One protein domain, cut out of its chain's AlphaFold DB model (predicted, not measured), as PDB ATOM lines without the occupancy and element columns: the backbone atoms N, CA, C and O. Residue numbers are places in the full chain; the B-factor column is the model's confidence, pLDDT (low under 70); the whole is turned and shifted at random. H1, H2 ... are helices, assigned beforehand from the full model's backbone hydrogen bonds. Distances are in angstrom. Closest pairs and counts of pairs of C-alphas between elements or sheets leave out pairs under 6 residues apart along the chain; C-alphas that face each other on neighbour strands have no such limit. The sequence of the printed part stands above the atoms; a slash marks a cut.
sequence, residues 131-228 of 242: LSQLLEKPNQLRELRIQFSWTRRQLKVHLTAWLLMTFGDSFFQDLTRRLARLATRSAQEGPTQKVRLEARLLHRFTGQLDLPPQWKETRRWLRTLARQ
ATOM      1  N   LEU A 131     175.013 200.285 127.703       55.94
ATOM      2  CA  LEU A 131     174.021 200.547 126.654       55.94
ATOM      3  C   LEU A 131     174.478 199.930 125.330       55.94
ATOM      4  O   LEU A 131     173.682 199.277 124.659       55.94
ATOM      5  N   SER A 132     175.764 200.075 124.993       55.66
ATOM      6  CA  SER A 132     176.402 199.410 123.853       55.66
ATOM      7  C   SER A 132     176.308 197.889 124.002       55.66
ATOM      8  O   SER A 132     175.774 197.222 123.123       55.66
ATOM      9  N   GLN A 133     176.684 197.346 125.162       61.00
ATOM     10  CA  GLN A 133     176.673 195.908 125.458       61.00
ATOM     11  C   GLN A 133     175.257 195.296 125.457       61.00
ATOM     12  O   GLN A 133     175.064 194.175 124.982       61.00
ATOM     13  N   LEU A 134     174.238 196.025 125.928       59.34
ATOM     14  CA  LEU A 134     172.827 195.615 125.842       59.34
ATOM     15  C   LEU A 134     172.291 195.677 124.411       59.34
ATOM     16  O   LEU A 134     171.452 194.858 124.023       59.34
ATOM     17  N   LEU A 135     172.763 196.640 123.618       54.81
ATOM     18  CA  LEU A 135     172.349 196.825 122.228       54.81
ATOM     19  C   LEU A 135     173.049 195.872 121.254       54.81
ATOM     20  O   LEU A 135     172.453 195.535 120.226       54.81
ATOM     21  N   GLU A 136     174.257 195.415 121.582       58.72
ATOM     22  CA  GLU A 136     175.032 194.417 120.834       58.72
ATOM     23  C   GLU A 136     174.442 193.010 120.930       58.72
ATOM     24  O   GLU A 136     174.672 192.172 120.057       58.72
ATOM     25  N   LYS A 137     173.600 192.752 121.937       61.72
ATOM     26  CA  LYS A 137     173.024 191.432 122.221       61.72
ATOM     27  C   LYS A 137     171.495 191.384 122.057       61.72
ATOM     28  O   LYS A 137     170.778 190.889 122.928       61.72
ATOM     29  N   PRO A 138     170.929 191.804 120.906       59.53
ATOM     30  CA  PRO A 138     169.481 191.778 120.695       59.53
ATOM     31  C   PRO A 138     168.903 190.355 120.683       59.53
ATOM     32  O   PRO A 138     167.718 190.172 120.970       59.53
ATOM     33  N   ASN A 139     169.730 189.355 120.365       60.53
ATOM     34  CA  ASN A 139     169.355 187.946 120.418       60.53
ATOM     35  C   ASN A 139     169.163 187.468 121.865       60.53
ATOM     36  O   ASN A 139     168.200 186.755 122.126       60.53
ATOM     37  N   GLN A 140     169.947 187.981 122.819       66.38
ATOM     38  CA  GLN A 140     169.816 187.617 124.233       66.38
ATOM     39  C   GLN A 140     168.496 188.107 124.831       66.38
ATOM     40  O   GLN A 140     167.820 187.372 125.538       66.38
ATOM     41  N   LEU A 141     168.033 189.310 124.473       69.56
ATOM     42  CA  LEU A 141     166.706 189.788 124.892       69.56
ATOM     43  C   LEU A 141     165.567 188.922 124.328       69.56
ATOM     44  O   LEU A 141     164.529 188.738 124.969       69.56
ATOM     45  N   ARG A 142     165.742 188.383 123.114       69.12
ATOM     46  CA  ARG A 142     164.793 187.438 122.513       69.12
ATOM     47  C   ARG A 142     164.832 186.087 123.228       69.12
ATOM     48  O   ARG A 142     163.761 185.523 123.440       69.12
ATOM     49  N   GLU A 143     166.015 185.599 123.581       69.19
ATOM     50  CA  GLU A 143     166.231 184.357 124.328       69.19
ATOM     51  C   GLU A 143     165.647 184.446 125.736       69.19
ATOM     52  O   GLU A 143     164.810 183.618 126.073       69.19
ATOM     53  N   LEU A 144     165.937 185.511 126.493       65.19
ATOM     54  CA  LEU A 144     165.336 185.780 127.808       65.19
ATOM     55  C   LEU A 144     163.807 185.782 127.727       65.19
ATOM     56  O   LEU A 144     163.116 185.143 128.517       65.19
ATOM     57  N   ARG A 145     163.247 186.442 126.710       75.81
ATOM     58  CA  ARG A 145     161.798 186.443 126.492       75.81
ATOM     59  C   ARG A 145     161.234 185.032 126.298       75.81
ATOM     60  O   ARG A 145     160.124 184.769 126.751       75.81
ATOM     61  N   ILE A 146     161.947 184.162 125.585       69.12
ATOM     62  CA  ILE A 146     161.531 182.773 125.343       69.12
ATOM     63  C   ILE A 146     161.690 181.953 126.626       69.12
ATOM     64  O   ILE A 146     160.726 181.324 127.056       69.12
ATOM     65  N   GLN A 147     162.857 182.035 127.267       64.12
ATOM     66  CA  GLN A 147     163.213 181.318 128.489       64.12
ATOM     67  C   GLN A 147     162.214 181.592 129.617       64.12
ATOM     68  O   GLN A 147     161.669 180.665 130.206       64.12
ATOM     69  N   PHE A 148     161.891 182.863 129.857       64.25
ATOM     70  CA  PHE A 148     160.928 183.260 130.887       64.25
ATOM     71  C   PHE A 148     159.477 183.288 130.382       64.25
ATOM     72  O   PHE A 148     158.543 183.556 131.143       64.25
ATOM     73  N   SER A 149     159.254 182.976 129.098       74.12
ATOM     74  CA  SER A 149     157.938 183.020 128.450       74.12
ATOM     75  C   SER A 149     157.225 184.364 128.673       74.12
ATOM     76  O   SER A 149     156.024 184.431 128.943       74.12
ATOM     77  N   TRP A 150     157.995 185.448 128.572       76.31
ATOM     78  CA  TRP A 150     157.516 186.814 128.713       76.31
ATOM     79  C   TRP A 150     156.886 187.324 127.414       76.31
ATOM     80  O   TRP A 150     157.341 187.091 126.288       76.31
ATOM     81  N   THR A 151     155.842 188.129 127.555       80.12
ATOM     82  CA  THR A 151     155.383 188.995 126.471       80.12
ATOM     83  C   THR A 151     156.452 190.037 126.144       80.12
ATOM     84  O   THR A 151     157.292 190.395 126.971       80.12
ATOM     85  N   ARG A 152     156.388 190.620 124.938       77.25
ATOM     86  CA  ARG A 152     157.242 191.774 124.597       77.25
ATOM     87  C   ARG A 152     157.082 192.915 125.599       77.25
ATOM     88  O   ARG A 152     158.041 193.628 125.828       77.25
ATOM     89  N   ARG A 153     155.887 193.102 126.168       77.44
ATOM     90  CA  ARG A 153     155.627 194.148 127.160       77.44
ATOM     91  C   ARG A 153     156.280 193.826 128.504       77.44
ATOM     92  O   ARG A 153     156.948 194.693 129.040       77.44
ATOM     93  N   GLN A 154     156.139 192.596 128.998       75.50
ATOM     94  CA  GLN A 154     156.797 192.155 130.235       75.50
ATOM     95  C   GLN A 154     158.314 192.284 130.140       75.50
ATOM     96  O   GLN A 154     158.920 192.827 131.051       75.50
ATOM     97  N   LEU A 155     158.913 191.895 129.010       80.19
ATOM     98  CA  LEU A 155     160.345 192.094 128.788       80.19
ATOM     99  C   LEU A 155     160.748 193.566 128.960       80.19
ATOM    100  O   LEU A 155     161.731 193.839 129.632       80.19
ATOM    101  N   LYS A 156     159.979 194.510 128.399       85.06
ATOM    102  CA  LYS A 156     160.261 195.947 128.554       85.06
ATOM    103  C   LYS A 156     160.178 196.397 130.007       85.06
ATOM    104  O   LYS A 156     161.052 197.128 130.458       85.06
ATOM    105  N   VAL A 157     159.133 195.969 130.716       80.06
ATOM    106  CA  VAL A 157     158.912 196.312 132.128       80.06
ATOM    107  C   VAL A 157     160.057 195.780 132.985       80.06
ATOM    108  O   VAL A 157     160.692 196.558 133.684       80.06
ATOM    109  N   HIS A 158     160.380 194.490 132.869       74.88
ATOM    110  CA  HIS A 158     161.460 193.864 133.632       74.88
ATOM    111  C   HIS A 158     162.830 194.447 133.291       74.88
ATOM    112  O   HIS A 158     163.613 194.699 134.196       74.88
ATOM    113  N   LEU A 159     163.105 194.721 132.012       81.00
ATOM    114  CA  LEU A 159     164.346 195.374 131.597       81.00
ATOM    115  C   LEU A 159     164.470 196.772 132.218       81.00
ATOM    116  O   LEU A 159     165.525 197.132 132.721       81.00
ATOM    117  N   THR A 160     163.383 197.549 132.205       83.00
ATOM    118  CA  THR A 160     163.375 198.907 132.772       83.00
ATOM    119  C   THR A 160     163.540 198.860 134.287       83.00
ATOM    120  O   THR A 160     164.351 199.601 134.825       83.00
ATOM    121  N   ALA A 161     162.837 197.950 134.965       75.75
ATOM    122  CA  ALA A 161     162.975 197.740 136.403       75.75
ATOM    123  C   ALA A 161     164.397 197.310 136.783       75.75
ATOM    124  O   ALA A 161     164.972 197.870 137.704       75.75
ATOM    125  N   TRP A 162     165.000 196.375 136.042       75.81
ATOM    126  CA  TRP A 162     166.374 195.937 136.286       75.81
ATOM    127  C   TRP A 162     167.383 197.079 136.125       75.81
ATOM    128  O   TRP A 162     168.266 197.234 136.964       75.81
ATOM    129  N   LEU A 163     167.222 197.923 135.100       76.06
ATOM    130  CA  LEU A 163     168.065 199.110 134.924       76.06
ATOM    131  C   LEU A 163     167.892 200.112 136.067       76.06
ATOM    132  O   LEU A 163     168.886 200.646 136.546       76.06
ATOM    133  N   LEU A 164     166.664 200.329 136.540       76.50
ATOM    134  CA  LEU A 164     166.407 201.204 137.687       76.50
ATOM    135  C   LEU A 164     166.970 200.635 138.988       76.50
ATOM    136  O   LEU A 164     167.528 201.380 139.777       76.50
ATOM    137  N   MET A 165     166.898 199.323 139.197       70.12
ATOM    138  CA  MET A 165     167.523 198.689 140.361       70.12
ATOM    139  C   MET A 165     169.053 198.764 140.308       70.12
ATOM    140  O   MET A 165     169.692 198.910 141.342       70.12
ATOM    141  N   THR A 166     169.639 198.651 139.114       72.00
ATOM    142  CA  THR A 166     171.100 198.601 138.936       72.00
ATOM    143  C   THR A 166     171.731 199.991 138.966       72.00
ATOM    144  O   THR A 166     172.804 200.166 139.531       72.00
ATOM    145  N   PHE A 167     171.081 200.980 138.351       72.38
ATOM    146  CA  PHE A 167     171.645 202.315 138.130       72.38
ATOM    147  C   PHE A 167     170.856 203.431 138.833       72.38
ATOM    148  O   PHE A 167     171.295 204.581 138.850       72.38
ATOM    149  N   GLY A 168     169.693 203.140 139.412       71.50
ATOM    150  CA  GLY A 168     168.823 204.153 140.009       71.50
ATOM    151  C   GLY A 168     168.372 205.207 138.997       71.50
ATOM    152  O   GLY A 168     168.281 204.965 137.790       71.50
ATOM    153  N   ASP A 169     168.146 206.421 139.494       69.88
ATOM    154  CA  ASP A 169     167.711 207.560 138.677       69.88
ATOM    155  C   ASP A 169     168.793 208.078 137.717       69.88
ATOM    156  O   ASP A 169     168.478 208.754 136.729       69.88
ATOM    157  N   SER A 170     170.062 207.718 137.947       71.62
ATOM    158  CA  SER A 170     171.180 208.104 137.075       71.62
ATOM    159  C   SER A 170     170.993 207.596 135.639       71.62
ATOM    160  O   SER A 170     171.336 208.293 134.685       71.62
ATOM    161  N   PHE A 171     170.311 206.458 135.463       76.88
ATOM    162  CA  PHE A 171     169.956 205.904 134.157       76.88
ATOM    163  C   PHE A 171     169.148 206.888 133.294       76.88
ATOM    164  O   PHE A 171     169.453 207.086 132.115       76.88
ATOM    165  N   PHE A 172     168.112 207.516 133.859       74.62
ATOM    166  CA  PHE A 172     167.284 208.463 133.108       74.62
ATOM    167  C   PHE A 172     168.035 209.760 132.826       74.62
ATOM    168  O   PHE A 172     167.874 210.334 131.743       74.62
ATOM    169  N   GLN A 173     168.863 210.210 133.768       74.19
ATOM    170  CA  GLN A 173     169.698 211.393 133.583       74.19
ATOM    171  C   GLN A 173     170.693 211.181 132.439       74.19
ATOM    172  O   GLN A 173     170.765 212.013 131.536       74.19
ATOM    173  N   ASP A 174     171.370 210.037 132.402       74.38
ATOM    174  CA  ASP A 174     172.305 209.682 131.335       74.38
ATOM    175  C   ASP A 174     171.624 209.596 129.973       74.38
ATOM    176  O   ASP A 174     172.130 210.114 128.972       74.38
ATOM    177  N   LEU A 175     170.440 208.984 129.920       79.62
ATOM    178  CA  LEU A 175     169.672 208.886 128.683       79.62
ATOM    179  C   LEU A 175     169.241 210.274 128.189       79.62
ATOM    180  O   LEU A 175     169.336 210.566 126.995       79.62
ATOM    181  N   THR A 176     168.840 211.155 129.106       77.44
ATOM    182  CA  THR A 176     168.461 212.542 128.801       77.44
ATOM    183  C   THR A 176     169.664 213.359 128.325       77.44
ATOM    184  O   THR A 176     169.567 214.046 127.308       77.44
ATOM    185  N   ARG A 177     170.832 213.229 128.974       74.12
ATOM    186  CA  ARG A 177     172.076 213.893 128.543       74.12
ATOM    187  C   ARG A 177     172.508 213.435 127.151       74.12
ATOM    188  O   ARG A 177     172.857 214.265 126.314       74.12
ATOM    189  N   ARG A 178     172.446 212.128 126.865       74.19
ATOM    190  CA  ARG A 178     172.761 211.573 125.533       74.19
ATOM    191  C   ARG A 178     171.828 212.118 124.455       74.19
ATOM    192  O   ARG A 178     172.286 212.456 123.367       74.19
ATOM    193  N   LEU A 179     170.541 212.261 124.759       80.31
ATOM    194  CA  LEU A 179     169.588 212.873 123.835       80.31
ATOM    195  C   LEU A 179     169.852 214.351 123.594       80.31
ATOM    196  O   LEU A 179     169.802 214.776 122.443       80.31
ATOM    197  N   ALA A 180     170.156 215.114 124.644       74.62
ATOM    198  CA  ALA A 180     170.513 216.520 124.514       74.62
ATOM    199  C   ALA A 180     171.758 216.684 123.628       74.62
ATOM    200  O   ALA A 180     171.737 217.462 122.680       74.62
ATOM    201  N   ARG A 181     172.802 215.870 123.849       72.00
ATOM    202  CA  ARG A 181     174.015 215.859 123.012       72.00
ATOM    203  C   ARG A 181     173.710 215.521 121.555       72.00
ATOM    204  O   ARG A 181     174.192 216.211 120.659       72.00
ATOM    205  N   LEU A 182     172.896 214.492 121.309       78.06
ATOM    206  CA  LEU A 182     172.484 214.133 119.954       78.06
ATOM    207  C   LEU A 182     171.684 215.263 119.294       78.06
ATOM    208  O   LEU A 182     171.872 215.521 118.108       78.06
ATOM    209  N   ALA A 183     170.826 215.954 120.049       76.75
ATOM    210  CA  ALA A 183     170.062 217.088 119.549       76.75
ATOM    211  C   ALA A 183     170.982 218.243 119.144       76.75
ATOM    212  O   ALA A 183     170.902 218.697 118.002       76.75
ATOM    213  N   THR A 184     171.918 218.631 120.015       76.19
ATOM    214  CA  THR A 184     172.911 219.675 119.732       76.19
ATOM    215  C   THR A 184     173.764 219.326 118.512       76.19
ATOM    216  O   THR A 184     173.869 220.138 117.596       76.19
ATOM    217  N   ARG A 185     174.297 218.098 118.428       73.44
ATOM    218  CA  ARG A 185     175.072 217.647 117.257       73.44
ATOM    219  C   ARG A 185     174.242 217.640 115.981       73.44
ATOM    220  O   ARG A 185     174.718 218.088 114.947       73.44
ATOM    221  N   SER A 186     172.996 217.168 116.043       76.81
ATOM    222  CA  SER A 186     172.111 217.165 114.872       76.81
ATOM    223  C   SER A 186     171.794 218.576 114.369       76.81
ATOM    224  O   SER A 186     171.608 218.755 113.170       76.81
ATOM    225  N   ALA A 187     171.766 219.566 115.268       72.38
ATOM    226  CA  ALA A 187     171.567 220.969 114.923       72.38
ATOM    227  C   ALA A 187     172.835 221.621 114.342       72.38
ATOM    228  O   ALA A 187     172.724 222.435 113.434       72.38
ATOM    229  N   GLN A 188     174.023 221.255 114.837       74.00
ATOM    230  CA  GLN A 188     175.305 221.819 114.394       74.00
ATOM    231  C   GLN A 188     175.832 221.182 113.100       74.00
ATOM    232  O   GLN A 188     176.246 221.884 112.185       74.00
ATOM    233  N   GLU A 189     175.827 219.852 113.018       75.50
ATOM    234  CA  GLU A 189     176.449 219.089 111.926       75.50
ATOM    235  C   GLU A 189     175.438 218.630 110.860       75.50
ATOM    236  O   GLU A 189     175.817 218.138 109.795       75.50
ATOM    237  N   GLY A 190     174.136 218.727 111.147       72.00
ATOM    238  CA  GLY A 190     173.088 218.154 110.306       72.00
ATOM    239  C   GLY A 190     173.048 216.611 110.340       72.00
ATOM    240  O   GLY A 190     173.583 215.969 111.250       72.00
ATOM    241  N   PRO A 191     172.377 215.957 109.368       71.81
ATOM    242  CA  PRO A 191     172.128 214.511 109.375       71.81
ATOM    243  C   PRO A 191     173.342 213.676 108.921       71.81
ATOM    244  O   PRO A 191     173.285 212.928 107.936       71.81
ATOM    245  N   THR A 192     174.451 213.755 109.660       79.25
ATOM    246  CA  THR A 192     175.666 212.967 109.397       79.25
ATOM    247  C   THR A 192     175.446 211.464 109.627       79.25
ATOM    248  O   THR A 192     174.490 211.022 110.271       79.25
ATOM    249  N   GLN A 193     176.323 210.606 109.090       75.25
ATOM    250  CA  GLN A 193     176.237 209.153 109.327       75.25
ATOM    251  C   GLN A 193     176.360 208.795 110.816       75.25
ATOM    252  O   GLN A 193     175.637 207.911 111.278       75.25
ATOM    253  N   LYS A 194     177.208 209.510 111.568       74.25
ATOM    254  CA  LYS A 194     177.390 209.316 113.013       74.25
ATOM    255  C   LYS A 194     176.106 209.634 113.787       74.25
ATOM    256  O   LYS A 194     175.606 208.762 114.495       74.25
ATOM    257  N   VAL A 195     175.502 210.803 113.546       74.38
ATOM    258  CA  VAL A 195     174.217 211.214 114.151       74.38
ATOM    259  C   VAL A 195     173.109 210.198 113.853       74.38
ATOM    260  O   VAL A 195     172.346 209.811 114.737       74.38
ATOM    261  N   ARG A 196     173.035 209.691 112.617       78.00
ATOM    262  CA  ARG A 196     172.020 208.698 112.225       78.00
ATOM    263  C   ARG A 196     172.211 207.347 112.907       78.00
ATOM    264  O   ARG A 196     171.219 206.720 113.285       78.00
ATOM    265  N   LEU A 197     173.450 206.875 113.034       78.94
ATOM    266  CA  LEU A 197     173.756 205.627 113.739       78.94
ATOM    267  C   LEU A 197     173.390 205.741 115.220       78.94
ATOM    268  O   LEU A 197     172.663 204.891 115.731       78.94
ATOM    269  N   GLU A 198     173.794 206.830 115.869       78.38
ATOM    270  CA  GLU A 198     173.472 207.103 117.269       78.38
ATOM    271  C   GLU A 198     171.950 207.202 117.491       78.38
ATOM    272  O   GLU A 198     171.398 206.540 118.374       78.38
ATOM    273  N   ALA A 199     171.228 207.904 116.610       80.06
ATOM    274  CA  ALA A 199     169.768 207.983 116.652       80.06
ATOM    275  C   ALA A 199     169.089 206.609 116.501       80.06
ATOM    276  O   ALA A 199     168.101 206.324 117.184       80.06
ATOM    277  N   ARG A 200     169.606 205.729 115.630       79.50
ATOM    278  CA  ARG A 200     169.090 204.354 115.464       79.50
ATOM    279  C   ARG A 200     169.291 203.521 116.720       79.50
ATOM    280  O   ARG A 200     168.370 202.799 117.109       79.50
ATOM    281  N   LEU A 201     170.468 203.620 117.331       79.38
ATOM    282  CA  LEU A 201     170.804 202.906 118.560       79.38
ATOM    283  C   LEU A 201     169.875 203.338 119.695       79.38
ATOM    284  O   LEU A 201     169.177 202.496 120.265       79.38
ATOM    285  N   LEU A 202     169.752 204.646 119.934       82.94
ATOM    286  CA  LEU A 202     168.855 205.186 120.955       82.94
ATOM    287  C   LEU A 202     167.384 204.864 120.666       82.94
ATOM    288  O   LEU A 202     166.642 204.503 121.579       82.94
ATOM    289  N   HIS A 203     166.940 204.918 119.407       86.12
ATOM    290  CA  HIS A 203     165.573 204.534 119.039       86.12
ATOM    291  C   HIS A 203     165.294 203.053 119.337       86.12
ATOM    292  O   HIS A 203     164.234 202.704 119.864       86.12
ATOM    293  N   ARG A 204     166.237 202.163 119.004       82.56
ATOM    294  CA  ARG A 204     166.109 200.724 119.270       82.56
ATOM    295  C   ARG A 204     166.063 200.456 120.770       82.56
ATOM    296  O   ARG A 204     165.163 199.751 121.220       82.56
ATOM    297  N   PHE A 205     166.985 201.062 121.511       82.06
ATOM    298  CA  PHE A 205     167.108 200.914 122.953       82.06
ATOM    299  C   PHE A 205     165.873 201.425 123.695       82.06
ATOM    300  O   PHE A 205     165.196 200.676 124.393       82.06
ATOM    301  N   THR A 206     165.486 202.681 123.465       84.88
ATOM    302  CA  THR A 206     164.283 203.259 124.084       84.88
ATOM    303  C   THR A 206     163.020 202.495 123.687       84.88
ATOM    304  O   THR A 206     162.066 202.440 124.460       84.88
ATOM    305  N   GLY A 207     163.001 201.859 122.510       84.00
ATOM    306  CA  GLY A 207     161.944 200.955 122.071       84.00
ATOM    307  C   GLY A 207     161.868 199.635 122.847       84.00
ATOM    308  O   GLY A 207     160.794 199.030 122.867       84.00
ATOM    309  N   GLN A 208     162.947 199.203 123.500       82.38
ATOM    310  CA  GLN A 208     163.024 198.011 124.357       82.38
ATOM    311  C   GLN A 208     162.661 198.292 125.819       82.38
ATOM    312  O   GLN A 208     162.612 197.358 126.611       82.38
ATOM    313  N   LEU A 209     162.341 199.539 126.162       84.50
ATOM    314  CA  LEU A 209     162.028 199.962 127.522       84.50
ATOM    315  C   LEU A 209     160.572 200.402 127.682       84.50
ATOM    316  O   LEU A 209     159.922 200.869 126.731       84.50
ATOM    317  N   ASP A 210     160.070 200.264 128.904       84.38
ATOM    318  CA  ASP A 210     158.777 200.781 129.338       84.38
ATOM    319  C   ASP A 210     158.969 202.194 129.895       84.38
ATOM    320  O   ASP A 210     158.995 202.431 131.095       84.38
ATOM    321  N   LEU A 211     159.199 203.137 128.979       80.94
ATOM    322  CA  LEU A 211     159.433 204.539 129.317       80.94
ATOM    323  C   LEU A 211     158.113 205.294 129.551       80.94
ATOM    324  O   LEU A 211     157.112 204.976 128.891       80.94
ATOM    325  N   PRO A 212     158.124 206.350 130.388       73.88
ATOM    326  CA  PRO A 212     156.963 207.204 130.612       73.88
ATOM    327  C   PRO A 212     156.394 207.818 129.317       73.88
ATOM    328  O   PRO A 212     157.129 208.015 128.343       73.88
ATOM    329  N   PRO A 213     155.099 208.189 129.281       71.31
ATOM    330  CA  PRO A 213     154.436 208.701 128.077       71.31
ATOM    331  C   PRO A 213     155.112 209.915 127.424       71.31
ATOM    332  O   PRO A 213     155.061 210.030 126.198       71.31
ATOM    333  N   GLN A 214     155.777 210.769 128.209       73.19
ATOM    334  CA  GLN A 214     156.527 211.944 127.736       73.19
ATOM    335  C   GLN A 214     157.635 211.597 126.723       73.19
ATOM    336  O   GLN A 214     157.975 212.397 125.862       73.19
ATOM    337  N   TRP A 215     158.123 210.353 126.723       76.25
ATOM    338  CA  TRP A 215     159.151 209.874 125.795       76.25
ATOM    339  C   TRP A 215     158.632 209.542 124.387       76.25
ATOM    340  O   TRP A 215     159.406 209.158 123.503       76.25
ATOM    341  N   LYS A 216     157.317 209.641 124.144       75.38
ATOM    342  CA  LYS A 216     156.725 209.353 122.826       75.38
ATOM    343  C   LYS A 216     157.243 210.298 121.743       75.38
ATOM    344  O   LYS A 216     157.520 209.838 120.633       75.38
ATOM    345  N   GLU A 217     157.377 211.583 122.054       76.69
ATOM    346  CA  GLU A 217     157.849 212.604 121.113       76.69
ATOM    347  C   GLU A 217     159.326 212.408 120.791       76.69
ATOM    348  O   GLU A 217     159.704 212.326 119.623       76.69
ATOM    349  N   THR A 218     160.133 212.152 121.819       80.44
ATOM    350  CA  THR A 218     161.545 211.795 121.696       80.44
ATOM    351  C   THR A 218     161.756 210.592 120.776       80.44
ATOM    352  O   THR A 218     162.601 210.623 119.885       80.44
ATOM    353  N   ARG A 219     160.947 209.529 120.915       83.38
ATOM    354  CA  ARG A 219     161.023 208.356 120.023       83.38
ATOM    355  C   ARG A 219     160.664 208.696 118.576       83.38
ATOM    356  O   ARG A 219     161.282 208.151 117.661       83.38
ATOM    357  N   ARG A 220     159.670 209.562 118.348       83.19
ATOM    358  CA  ARG A 220     159.323 210.026 116.992       83.19
ATOM    359  C   ARG A 220     160.483 210.806 116.382       83.19
ATOM    360  O   ARG A 220     160.871 210.501 115.262       83.19
ATOM    361  N   TRP A 221     161.069 211.728 117.138       85.12
ATOM    362  CA  TRP A 221     162.221 212.516 116.710       85.12
ATOM    363  C   TRP A 221     163.438 211.641 116.371       85.12
ATOM    364  O   TRP A 221     163.962 211.727 115.261       85.12
ATOM    365  N   LEU A 222     163.807 210.699 117.249       85.31
ATOM    366  CA  LEU A 222     164.885 209.735 116.991       85.31
ATOM    367  C   LEU A 222     164.639 208.911 115.721       85.31
ATOM    368  O   LEU A 222     165.555 208.671 114.937       85.31
ATOM    369  N   ARG A 223     163.391 208.481 115.492       88.38
ATOM    370  CA  ARG A 223     163.006 207.756 114.275       88.38
ATOM    371  C   ARG A 223     163.176 208.619 113.026       88.38
ATOM    372  O   ARG A 223     163.572 208.081 111.992       88.38
ATOM    373  N   THR A 224     162.854 209.908 113.104       84.94
ATOM    374  CA  THR A 224     163.033 210.860 112.003       84.94
ATOM    375  C   THR A 224     164.514 211.037 111.693       84.94
ATOM    376  O   THR A 224     164.915 210.771 110.561       84.94
ATOM    377  N   LEU A 225     165.340 211.348 112.696       81.25
ATOM    378  CA  LEU A 225     166.794 211.466 112.534       81.25
ATOM    379  C   LEU A 225     167.416 210.190 111.953       81.25
ATOM    380  O   LEU A 225     168.148 210.242 110.972       81.25
ATOM    381  N   ALA A 226     167.050 209.018 112.477       83.50
ATOM    382  CA  ALA A 226     167.544 207.720 112.009       83.50
ATOM    383  C   ALA A 226     167.279 207.434 110.515       83.50
ATOM    384  O   ALA A 226     167.978 206.608 109.906       83.50
ATOM    385  N   ARG A 227     166.235 208.058 109.953       83.88
ATOM    386  CA  ARG A 227     165.733 207.848 108.587       83.88
ATOM    387  C   ARG A 227     166.062 208.984 107.629       83.88
ATOM    388  O   ARG A 227     165.855 208.799 106.432       83.88
ATOM    389  N   GLN A 228     166.554 210.121 108.117       75.19
ATOM    390  CA  GLN A 228     166.951 211.222 107.248       75.19
ATOM    391  C   GLN A 228     168.027 210.732 106.268       75.19
ATOM    392  O   GLN A 228     169.054 210.150 106.645       75.19
TER     393      GLN A 228
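What this domain is: This is residues 131 to 228 of the 242 residues of an uncharacterized protein of Planctomycetes bacterium (UniProt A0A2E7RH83). At one end of this elongated model, the helices H4, H5 and H6 fold back and forth into a three-helix lobe, with H5 packed on both others; at the other end H2 and H3 meet at a wide angle. H3 turns a corner into H4, residues 165 to 170 stick out there, and H1 packs on the last part of H5. The printed part has 98 residues with six named helices, in the order H1 to H6, and no named strand; the class is all helix. It is compact, with a radius of gyration of the C-alphas of 14.2 A, and spans 44 by 26 by 23 A.

Where its parts are: Find C-alpha 170 at (171.180, 208.104, 137.075); from there H4, the longest helix, residues 170 to 189, runs 27.9 A to C-alpha 189 at (176.449, 219.089, 111.926). Next look at H5, residues 193 to 207, 20.8 A long, and at H6, residues 215 to 227, 18.5 A, which ends with C-alpha 227 at (165.733, 207.848, 108.587). Before H4 you find H3, residues 152 to 167, 22.4 A; H2, residues 138 to 147, 14.5 A; and H1, residues 131 to 136, 8.5 A.

How they stand to each other: Start at H4, which with residues 182 to 186 alone touches residues 195 to 199 of H5. They form a helical hairpin at a shallow tilt of 31 degrees, opposite ways, and their closest C-alphas, of Ser 186 and Val 195, are 6.4 A apart. H5 is the hub, touching three helices. H5 and H6 are a second helical hairpin, opposite ways at a tilt of 36 degrees, only just steep; look at Arg 196 and Ala 226, their closest C-alphas, 4.6 A apart. H4 and H6 are near each other. H1 touches H5 at its residues 201 to 205 alone, about perpendicular at 88 degrees, closest at the C-alphas of Leu 135 and Phe 205, 6.7 A. H3 is close to H4 but not clearly touching, at 78 degrees, with the C-alphas of Leu 164 and Phe 171 closest at 6.9 A. H2 and H3 only just touch, with 3 pairs of C-alphas within 8 A, closest at Arg 145 and Leu 155, 6.3 A. H1 and H2 meet only through their link. Among the pairs apart are H2 and H5, and H3 and H6. In all six helices every O i to N i+4 pair is within hydrogen-bond range.

The domain as a whole: Look at Ser 149 and Gln 188 for the two C-alphas farthest apart, 44.8 A. The printed part has no cut, and no link is long; residues 165 to 170, of which 165 to 167 belong to H3, stand free. The mean pLDDT of the printed part is 75.2, and residues 131 to 144, 146 to 148 and 169 are under 70.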